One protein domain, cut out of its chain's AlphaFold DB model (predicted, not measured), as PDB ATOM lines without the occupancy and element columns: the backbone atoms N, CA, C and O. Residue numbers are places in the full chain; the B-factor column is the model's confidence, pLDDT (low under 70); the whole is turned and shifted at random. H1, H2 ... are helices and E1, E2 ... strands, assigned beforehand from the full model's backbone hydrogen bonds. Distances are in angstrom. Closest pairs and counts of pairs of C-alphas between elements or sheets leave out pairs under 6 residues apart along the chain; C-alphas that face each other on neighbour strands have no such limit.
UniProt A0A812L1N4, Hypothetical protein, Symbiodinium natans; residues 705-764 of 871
ATOM      1  N   TYR A 705      29.844 -17.625 -89.033       98.12
ATOM      2  CA  TYR A 705      30.064 -16.514 -88.104       98.12
ATOM      3  C   TYR A 705      31.458 -15.895 -88.219       98.12
ATOM      4  O   TYR A 705      31.734 -14.923 -87.522       98.12
ATOM      5  N   LEU A 706      32.321 -16.416 -89.090       97.94
ATOM      6  CA  LEU A 706      33.658 -15.890 -89.330       97.94
ATOM      7  C   LEU A 706      33.719 -15.232 -90.716       97.94
ATOM      8  O   LEU A 706      33.296 -15.807 -91.717       97.94
ATOM      9  N   CYS A 707      34.239 -14.011 -90.776       97.44
ATOM     10  CA  CYS A 707      34.514 -13.268 -91.998       97.44
ATOM     11  C   CYS A 707      36.021 -13.023 -92.077       97.44
ATOM     12  O   CYS A 707      36.562 -12.209 -91.332       97.44
ATOM     13  N   VAL A 708      36.690 -13.760 -92.961       96.62
ATOM     14  CA  VAL A 708      38.132 -13.641 -93.185       96.62
ATOM     15  C   VAL A 708      38.370 -12.775 -94.418       96.62
ATOM     16  O   VAL A 708      37.855 -13.081 -95.492       96.62
ATOM     17  N   ILE A 709      39.134 -11.698 -94.262       95.75
ATOM     18  CA  ILE A 709      39.494 -10.768 -95.334       95.75
ATOM     19  C   ILE A 709      41.005 -10.847 -95.528       95.75
ATOM     20  O   ILE A 709      41.759 -10.425 -94.656       95.75
ATOM     21  N   ASP A 710      41.449 -11.389 -96.659       94.81
ATOM     22  CA  ASP A 710      42.873 -11.488 -96.978       94.81
ATOM     23  C   ASP A 710      43.301 -10.329 -97.891       94.81
ATOM     24  O   ASP A 710      42.963 -10.308 -99.077       94.81
ATOM     25  N   LEU A 711      44.003  -9.344 -97.321       94.19
ATOM     26  CA  LEU A 711      44.529  -8.182 -98.048       94.19
ATOM     27  C   LEU A 711      45.931  -8.431 -98.630       94.19
ATOM     28  O   LEU A 711      46.420  -7.581 -99.375       94.19
ATOM     29  N   VAL A 712      46.567  -9.573 -98.328       89.19
ATOM     30  CA  VAL A 712      47.857  -9.965 -98.928       89.19
ATOM     31  C   VAL A 712      47.643 -10.320-100.397       89.19
ATOM     32  O   VAL A 712      48.328  -9.809-101.281       89.19
ATOM     33  N   ASP A 713      46.630 -11.148-100.660       82.62
ATOM     34  CA  ASP A 713      46.391 -11.745-101.980       82.62
ATOM     35  C   ASP A 713      45.435 -10.933-102.866       82.62
ATOM     36  O   ASP A 713      45.294 -11.201-104.074       82.62
ATOM     37  N   LYS A 714      44.719  -9.972-102.268       85.31
ATOM     38  CA  LYS A 714      43.658  -9.208-102.924       85.31
ATOM     39  C   LYS A 714      43.745  -7.730-102.557       85.31
ATOM     40  O   LYS A 714      43.457  -7.332-101.434       85.31
ATOM     41  N   GLN A 715      44.047  -6.900-103.556       87.31
ATOM     42  CA  GLN A 715      43.829  -5.460-103.449       87.31
ATOM     43  C   GLN A 715      42.320  -5.202-103.396       87.31
ATOM     44  O   GLN A 715      41.628  -5.303-104.407       87.31
ATOM     45  N   MET A 716      41.817  -4.927-102.196       92.00
ATOM     46  CA  MET A 716      40.479  -4.394-101.965       92.00
ATOM     47  C   MET A 716      40.578  -2.881-101.802       92.00
ATOM     48  O   MET A 716      41.515  -2.374-101.182       92.00
ATOM     49  N   THR A 717      39.614  -2.159-102.358       93.31
ATOM     50  CA  THR A 717      39.480  -0.723-102.096       93.31
ATOM     51  C   THR A 717      39.081  -0.489-100.637       93.31
ATOM     52  O   THR A 717      38.479  -1.350 -99.992       93.31
ATOM     53  N   GLU A 718      39.417   0.685-100.100       93.12
ATOM     54  CA  GLU A 718      39.047   1.068 -98.730       93.12
ATOM     55  C   GLU A 718      37.524   1.015 -98.523       93.12
ATOM     56  O   GLU A 718      37.053   0.520 -97.500       93.12
ATOM     57  N   ASP A 719      36.761   1.411 -99.546       90.31
ATOM     58  CA  ASP A 719      35.302   1.335 -99.548       90.31
ATOM     59  C   ASP A 719      34.809  -0.119 -99.460       90.31
ATOM     60  O   ASP A 719      33.990  -0.442 -98.600       90.31
ATOM     61  N   GLU A 720      35.334  -1.039-100.280       90.75
ATOM     62  CA  GLU A 720      34.976  -2.467-100.214       90.75
ATOM     63  C   GLU A 720      35.289  -3.089 -98.847       90.75
ATOM     64  O   GLU A 720      34.526  -3.930 -98.351       90.75
ATOM     65  N   LEU A 721      36.405  -2.685 -98.229       93.94
ATOM     66  CA  LEU A 721      36.788  -3.143 -96.896       93.94
ATOM     67  C   LEU A 721      35.808  -2.643 -95.841       93.94
ATOM     68  O   LEU A 721      35.275  -3.455 -95.080       93.94
ATOM     69  N   ALA A 722      35.517  -1.341 -95.851       93.75
ATOM     70  CA  ALA A 722      34.539  -0.735 -94.959       93.75
ATOM     71  C   ALA A 722      33.154  -1.386 -95.118       93.75
ATOM     72  O   ALA A 722      32.490  -1.677 -94.120       93.75
ATOM     73  N   PHE A 723      32.741  -1.704 -96.351       90.75
ATOM     74  CA  PHE A 723      31.481  -2.404 -96.612       90.75
ATOM     75  C   PHE A 723      31.468  -3.825 -96.056       90.75
ATOM     76  O   PHE A 723      30.507  -4.218 -95.397       90.75
ATOM     77  N   THR A 724      32.531  -4.597 -96.282       93.12
ATOM     78  CA  THR A 724      32.617  -5.981 -95.786       93.12
ATOM     79  C   THR A 724      32.601  -6.015 -94.257       93.12
ATOM     80  O   THR A 724      31.927  -6.853 -93.653       93.12
ATOM     81  N   GLN A 725      33.294  -5.068 -93.621       95.38
ATOM     82  CA  GLN A 725      33.285  -4.902 -92.170       95.38
ATOM     83  C   GLN A 725      31.903  -4.505 -91.643       95.38
ATOM     84  O   GLN A 725      31.451  -5.081 -90.653       95.38
ATOM     85  N   ALA A 726      31.216  -3.565 -92.300       94.62
ATOM     86  CA  ALA A 726      29.870  -3.142 -91.917       94.62
ATOM     87  C   ALA A 726      28.849  -4.288 -92.028       94.62
ATOM     88  O   ALA A 726      28.077  -4.510 -91.093       94.62
ATOM     89  N   ASP A 727      28.893  -5.068 -93.113       93.75
ATOM     90  CA  ASP A 727      28.065  -6.266 -93.301       93.75
ATOM     91  C   ASP A 727      28.317  -7.292 -92.191       93.75
ATOM     92  O   ASP A 727      27.385  -7.796 -91.559       93.75
ATOM     93  N   ALA A 728      29.588  -7.605 -91.933       96.00
ATOM     94  CA  ALA A 728      29.958  -8.561 -90.903       96.00
ATOM     95  C   ALA A 728      29.518  -8.089 -89.510       96.00
ATOM     96  O   ALA A 728      28.990  -8.896 -88.740       96.00
ATOM     97  N   ALA A 729      29.651  -6.794 -89.214       96.31
ATOM     98  CA  ALA A 729      29.178  -6.195 -87.971       96.31
ATOM     99  C   ALA A 729      27.650  -6.295 -87.829       96.31
ATOM    100  O   ALA A 729      27.172  -6.733 -86.783       96.31
ATOM    101  N   ALA A 730      26.887  -5.972 -88.880       95.75
ATOM    102  CA  ALA A 730      25.425  -6.088 -88.883       95.75
ATOM    103  C   ALA A 730      24.949  -7.535 -88.659       95.75
ATOM    104  O   ALA A 730      23.963  -7.779 -87.969       95.75
ATOM    105  N   MET A 731      25.689  -8.510 -89.192       97.56
ATOM    106  CA  MET A 731      25.423  -9.942 -89.016       97.56
ATOM    107  C   MET A 731      25.998 -10.524 -87.708       97.56
ATOM    108  O   MET A 731      25.891 -11.728 -87.467       97.56
ATOM    109  N   GLY A 732      26.662  -9.709 -86.881       97.12
ATOM    110  CA  GLY A 732      27.305 -10.153 -85.641       97.12
ATOM    111  C   GLY A 732      28.475 -11.125 -85.840       97.12
ATOM    112  O   GLY A 732      28.798 -11.879 -84.919       97.12
ATOM    113  N   LYS A 733      29.111 -11.134 -87.017       98.06
ATOM    114  CA  LYS A 733      30.249 -12.005 -87.345       98.06
ATOM    115  C   LYS A 733      31.560 -11.497 -86.740       98.06
ATOM    116  O   LYS A 733      31.730 -10.306 -86.488       98.06
ATOM    117  N   VAL A 734      32.499 -12.415 -86.548       98.31
ATOM    118  CA  VAL A 734      33.901 -12.120 -86.238       98.31
ATOM    119  C   VAL A 734      34.596 -11.720 -87.531       98.31
ATOM    120  O   VAL A 734      34.559 -12.480 -88.496       98.31
ATOM    121  N   VAL A 735      35.215 -10.543 -87.566       98.06
ATOM    122  CA  VAL A 735      36.024 -10.103 -88.709       98.06
ATOM    123  C   VAL A 735      37.489 -10.331 -88.388       98.06
ATOM    124  O   VAL A 735      37.976  -9.852 -87.366       98.06
ATOM    125  N   LEU A 736      38.186 -11.030 -89.275       97.94
ATOM    126  CA  LEU A 736      39.623 -11.244 -89.206       97.94
ATOM    127  C   LEU A 736      40.257 -10.759 -90.508       97.94
ATOM    128  O   LEU A 736      39.837 -11.173 -91.585       97.94
ATOM    129  N   ILE A 737      41.257  -9.883 -90.410       97.06
ATOM    130  CA  ILE A 737      41.896  -9.255 -91.570       97.06
ATOM    131  C   ILE A 737      43.361  -9.672 -91.608       97.06
ATOM    132  O   ILE A 737      44.120  -9.352 -90.692       97.06
ATOM    133  N   ARG A 738      43.762 -10.357 -92.678       96.25
ATOM    134  CA  ARG A 738      45.166 -10.666 -92.959       96.25
ATOM    135  C   ARG A 738      45.782  -9.486 -93.700       96.25
ATOM    136  O   ARG A 738      45.277  -9.093 -94.749       96.25
ATOM    137  N   GLN A 739      46.837  -8.912 -93.144       93.44
ATOM    138  CA  GLN A 739      47.587  -7.795 -93.715       93.44
ATOM    139  C   GLN A 739      49.051  -8.177 -93.911       93.44
ATOM    140  O   GLN A 739      49.458  -8.513 -95.012       93.44
ATOM    141  N   HIS A 740      49.857  -8.107 -92.854       92.75
ATOM    142  CA  HIS A 740      51.304  -8.335 -92.907       92.75
ATOM    143  C   HIS A 740      51.787  -9.236 -91.762       92.75
ATOM    144  O   HIS A 740      52.984  -9.272 -91.475       92.75
ATOM    145  N   GLN A 741      50.864  -9.935 -91.091       92.75
ATOM    146  CA  GLN A 741      51.193 -10.922 -90.066       92.75
ATOM    147  C   GLN A 741      52.052 -12.040 -90.668       92.75
ATOM    148  O   GLN A 741      51.843 -12.452 -91.811       92.75
ATOM    149  N   ASN A 742      53.004 -12.549 -89.886       94.38
ATOM    150  CA  ASN A 742      53.700 -13.784 -90.247       94.38
ATOM    151  C   ASN A 742      52.771 -15.000 -90.061       94.38
ATOM    152  O   ASN A 742      51.758 -14.919 -89.367       94.38
ATOM    153  N   GLU A 743      53.112 -16.136 -90.674       92.06
ATOM    154  CA  GLU A 743      52.233 -17.314 -90.680       92.06
ATOM    155  C   GLU A 743      51.878 -17.841 -89.272       92.06
ATOM    156  O   GLU A 743      50.701 -18.102 -89.019       92.06
ATOM    157  N   PRO A 744      52.818 -17.931 -88.305       94.81
ATOM    158  CA  PRO A 744      52.474 -18.324 -86.937       94.81
ATOM    159  C   PRO A 744      51.490 -17.374 -86.237       94.81
ATOM    160  O   PRO A 744      50.566 -17.831 -85.564       94.81
ATOM    161  N   GLU A 745      51.674 -16.060 -86.390       96.12
ATOM    162  CA  GLU A 745      50.776 -15.040 -85.835       96.12
ATOM    163  C   GLU A 745      49.384 -15.130 -86.470       96.12
ATOM    164  O   GLU A 745      48.376 -15.136 -85.762       96.12
ATOM    165  N   TRP A 746      49.329 -15.301 -87.793       95.00
ATOM    166  CA  TRP A 746      48.084 -15.493 -88.532       95.00
ATOM    167  C   TRP A 746      47.296 -16.716 -88.051       95.00
ATOM    168  O   TRP A 746      46.089 -16.627 -87.817       95.00
ATOM    169  N   LEU A 747      47.966 -17.857 -87.875       94.00
ATOM    170  CA  LEU A 747      47.326 -19.089 -87.413       94.00
ATOM    171  C   LEU A 747      46.785 -18.962 -85.981       94.00
ATOM    172  O   LEU A 747      45.694 -19.467 -85.696       94.00
ATOM    173  N   ASP A 748      47.499 -18.263 -85.095       96.81
ATOM    174  CA  ASP A 748      47.016 -17.975 -83.739       96.81
ATOM    175  C   ASP A 748      45.779 -17.057 -83.755       96.81
ATOM    176  O   ASP A 748      44.770 -17.358 -83.106       96.81
ATOM    177  N   GLU A 749      45.809 -15.976 -84.539       97.06
ATOM    178  CA  GLU A 749      44.664 -15.070 -84.703       97.06
ATOM    179  C   GLU A 749      43.449 -15.782 -85.311       97.06
ATOM    180  O   GLU A 749      42.329 -15.633 -84.814       97.06
ATOM    181  N   LEU A 750      43.667 -16.609 -86.335       96.75
ATOM    182  CA  LEU A 750      42.623 -17.411 -86.969       96.75
ATOM    183  C   LEU A 750      42.016 -18.424 -85.998       96.75
ATOM    184  O   LEU A 750      40.793 -18.583 -85.966       96.75
ATOM    185  N   SER A 751      42.838 -19.077 -85.175       96.56
ATOM    186  CA  SER A 751      42.377 -19.996 -84.130       96.56
ATOM    187  C   SER A 751      41.498 -19.283 -83.096       96.56
ATOM    188  O   SER A 751      40.384 -19.733 -82.800       96.56
ATOM    189  N   ARG A 752      41.931 -18.110 -82.608       98.12
ATOM    190  CA  ARG A 752      41.138 -17.275 -81.687       98.12
ATOM    191  C   ARG A 752      39.824 -16.808 -82.321       98.12
ATOM    192  O   ARG A 752      38.779 -16.893 -81.677       98.12
ATOM    193  N   ALA A 753      39.858 -16.378 -83.581       97.75
ATOM    194  CA  ALA A 753      38.675 -15.921 -84.307       97.75
ATOM    195  C   ALA A 753      37.664 -17.053 -84.565       97.75
ATOM    196  O   ALA A 753      36.459 -16.839 -84.439       97.75
ATOM    197  N   ARG A 754      38.135 -18.274 -84.871       97.56
ATOM    198  CA  ARG A 754      37.280 -19.470 -84.994       97.56
ATOM    199  C   ARG A 754      36.562 -19.782 -83.684       97.56
ATOM    200  O   ARG A 754      35.359 -20.026 -83.701       97.56
ATOM    201  N   LYS A 755      37.268 -19.697 -82.555       98.12
ATOM    202  CA  LYS A 755      36.670 -19.904 -81.233       98.12
ATOM    203  C   LYS A 755      35.599 -18.853 -80.902       98.12
ATOM    204  O   LYS A 755      34.517 -19.226 -80.459       98.12
ATOM    205  N   ASP A 756      35.849 -17.566 -81.166       98.25
ATOM    206  CA  ASP A 756      34.824 -16.513 -80.994       98.25
ATOM    207  C   ASP A 756      33.614 -16.765 -81.922       98.25
ATOM    208  O   ASP A 756      32.457 -16.680 -81.505       98.25
ATOM    209  N   ALA A 757      33.849 -17.190 -83.168       98.06
ATOM    210  CA  ALA A 757      32.775 -17.531 -84.102       98.06
ATOM    211  C   ALA A 757      31.918 -18.717 -83.612       98.06
ATOM    212  O   ALA A 757      30.688 -18.683 -83.731       98.06
ATOM    213  N   GLU A 758      32.531 -19.742 -83.011       98.06
ATOM    214  CA  GLU A 758      31.829 -20.855 -82.355       98.06
ATOM    215  C   GLU A 758      30.994 -20.394 -81.157       98.06
ATOM    216  O   GLU A 758      29.827 -20.784 -81.030       98.06
ATOM    217  N   GLU A 759      31.554 -19.537 -80.301       98.44
ATOM    218  CA  GLU A 759      30.853 -18.976 -79.143       98.44
ATOM    219  C   GLU A 759      29.631 -18.152 -79.578       98.44
ATOM    220  O   GLU A 759      28.535 -18.337 -79.034       98.44
ATOM    221  N   ARG A 760      29.764 -17.332 -80.628       98.31
ATOM    222  CA  ARG A 760      28.653 -16.561 -81.219       98.31
ATOM    223  C   ARG A 760      27.603 -17.444 -81.875       98.31
ATOM    224  O   ARG A 760      26.407 -17.223 -81.672       98.31
ATOM    225  N   CYS A 761      28.026 -18.470 -82.611       98.06
ATOM    226  CA  CYS A 761      27.119 -19.449 -83.204       98.06
ATOM    227  C   CYS A 761      26.287 -20.149 -82.122       98.06
ATOM    228  O   CYS A 761      25.058 -20.226 -82.221       98.06
ATOM    229  N   LYS A 762      26.937 -20.579 -81.035       97.94
ATOM    230  CA  LYS A 762      26.274 -21.194 -79.880       97.94
ATOM    231  C   LYS A 762      25.316 -20.222 -79.187       97.94
ATOM    232  O   LYS A 762      24.186 -20.612 -78.885       97.94
ATOM    233  N   ALA A 763      25.734 -18.974 -78.975       97.94
ATOM    234  CA  ALA A 763      24.906 -17.928 -78.373       97.94
ATOM    235  C   ALA A 763      23.659 -17.611 -79.218       97.94
ATOM    236  O   ALA A 763      22.579 -17.409 -78.666       97.94
ATOM    237  N   ASN A 764      23.770 -17.654 -80.549       97.06
ATOM    238  CA  ASN A 764      22.636 -17.489 -81.462       97.06
ATOM    239  C   ASN A 764      21.909 -18.814 -81.785       97.06
ATOM    240  O   ASN A 764      21.120 -18.891 -82.729       97.06
TER     241      ASN A 764
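This is residues 705 to 764 of the 871 residues of the protein "Hypothetical protein" of Symbiodinium natans (UniProt A0A812L1N4). A narrow ribbon of two parallel strands, E1 and E2, is layered between two helices, H1 over one of its faces and the longer H2 over the other, and the two helices are apart. Both helices run back against the direction of the strands, and residues 714 to 720 stick out at the turn into H1. The printed part has 60 residues, with two named strands and two named helices in the order E1, H1, E2, H2, and the class is mixed, helices and strands. The whole is only just compact, close to loose, with a radius of gyration of the C-alphas of 12.1 A. Its outline is flat, with spans of 34 by 28 by 10 A.

The sheet has two strands, E1, residues 706 to 710, and E2, residues 734 to 738, which are parallel neighbours with 16 degrees between their N-to-C directions. Among the C-alphas that face each other are those of residues 708 and 736, 4.9 A apart. N 709 and O 736, at 2.8 A, and N 736 and O 707, at 2.9 A, are within hydrogen-bond range. With H1, residues 718 to 730, the strands form a strand-helix-strand unit, two parallel neighbour strands with a helix between them along the chain, and its crossover is right-handed. The closest C-alphas of H1 and E2 are those of Ala 728 and Val 735, 6.6 A apart, and those of H1 and E1 are Ala 728 and Cys 707, also 6.6 A apart. H2, residues 743 to 763, has 8 pairs of C-alphas within 8 A of E2, the closest those of Ala 757 and Val 734, 5.9 A apart. The closest C-alphas of H2 and E1 are those of Ala 757 and Leu 706, 5.6 A apart. H1 and H2 are apart. In H1 and H2 every O i to N i+4 pair is within hydrogen-bond range.

E1 begins with C-alpha 706 at (33.658, -15.890, -89.330) and measures 12.8 A from first to last C-alpha. E2 measures 13.2 A. H1 is 18.3 A long and begins with C-alpha 718 at (39.047, 1.068, -98.730). H2, the longest helix with 21 residues, measures 30.0 A and ends with C-alpha 763 at (24.906, -17.928, -78.373).

The two C-alphas farthest apart are those of Gln 715 and Ala 763, 33.8 A. The printed part has no cut. The link from E1 to H1 is short, with 7 residues; those from H1 to E2 and from E2 to H2 are tight. Residues 714 to 720, of which 718 to 720 belong to H1, stand free. The mean pLDDT of the printed part of this model is 95.1, and no printed residue is under 70.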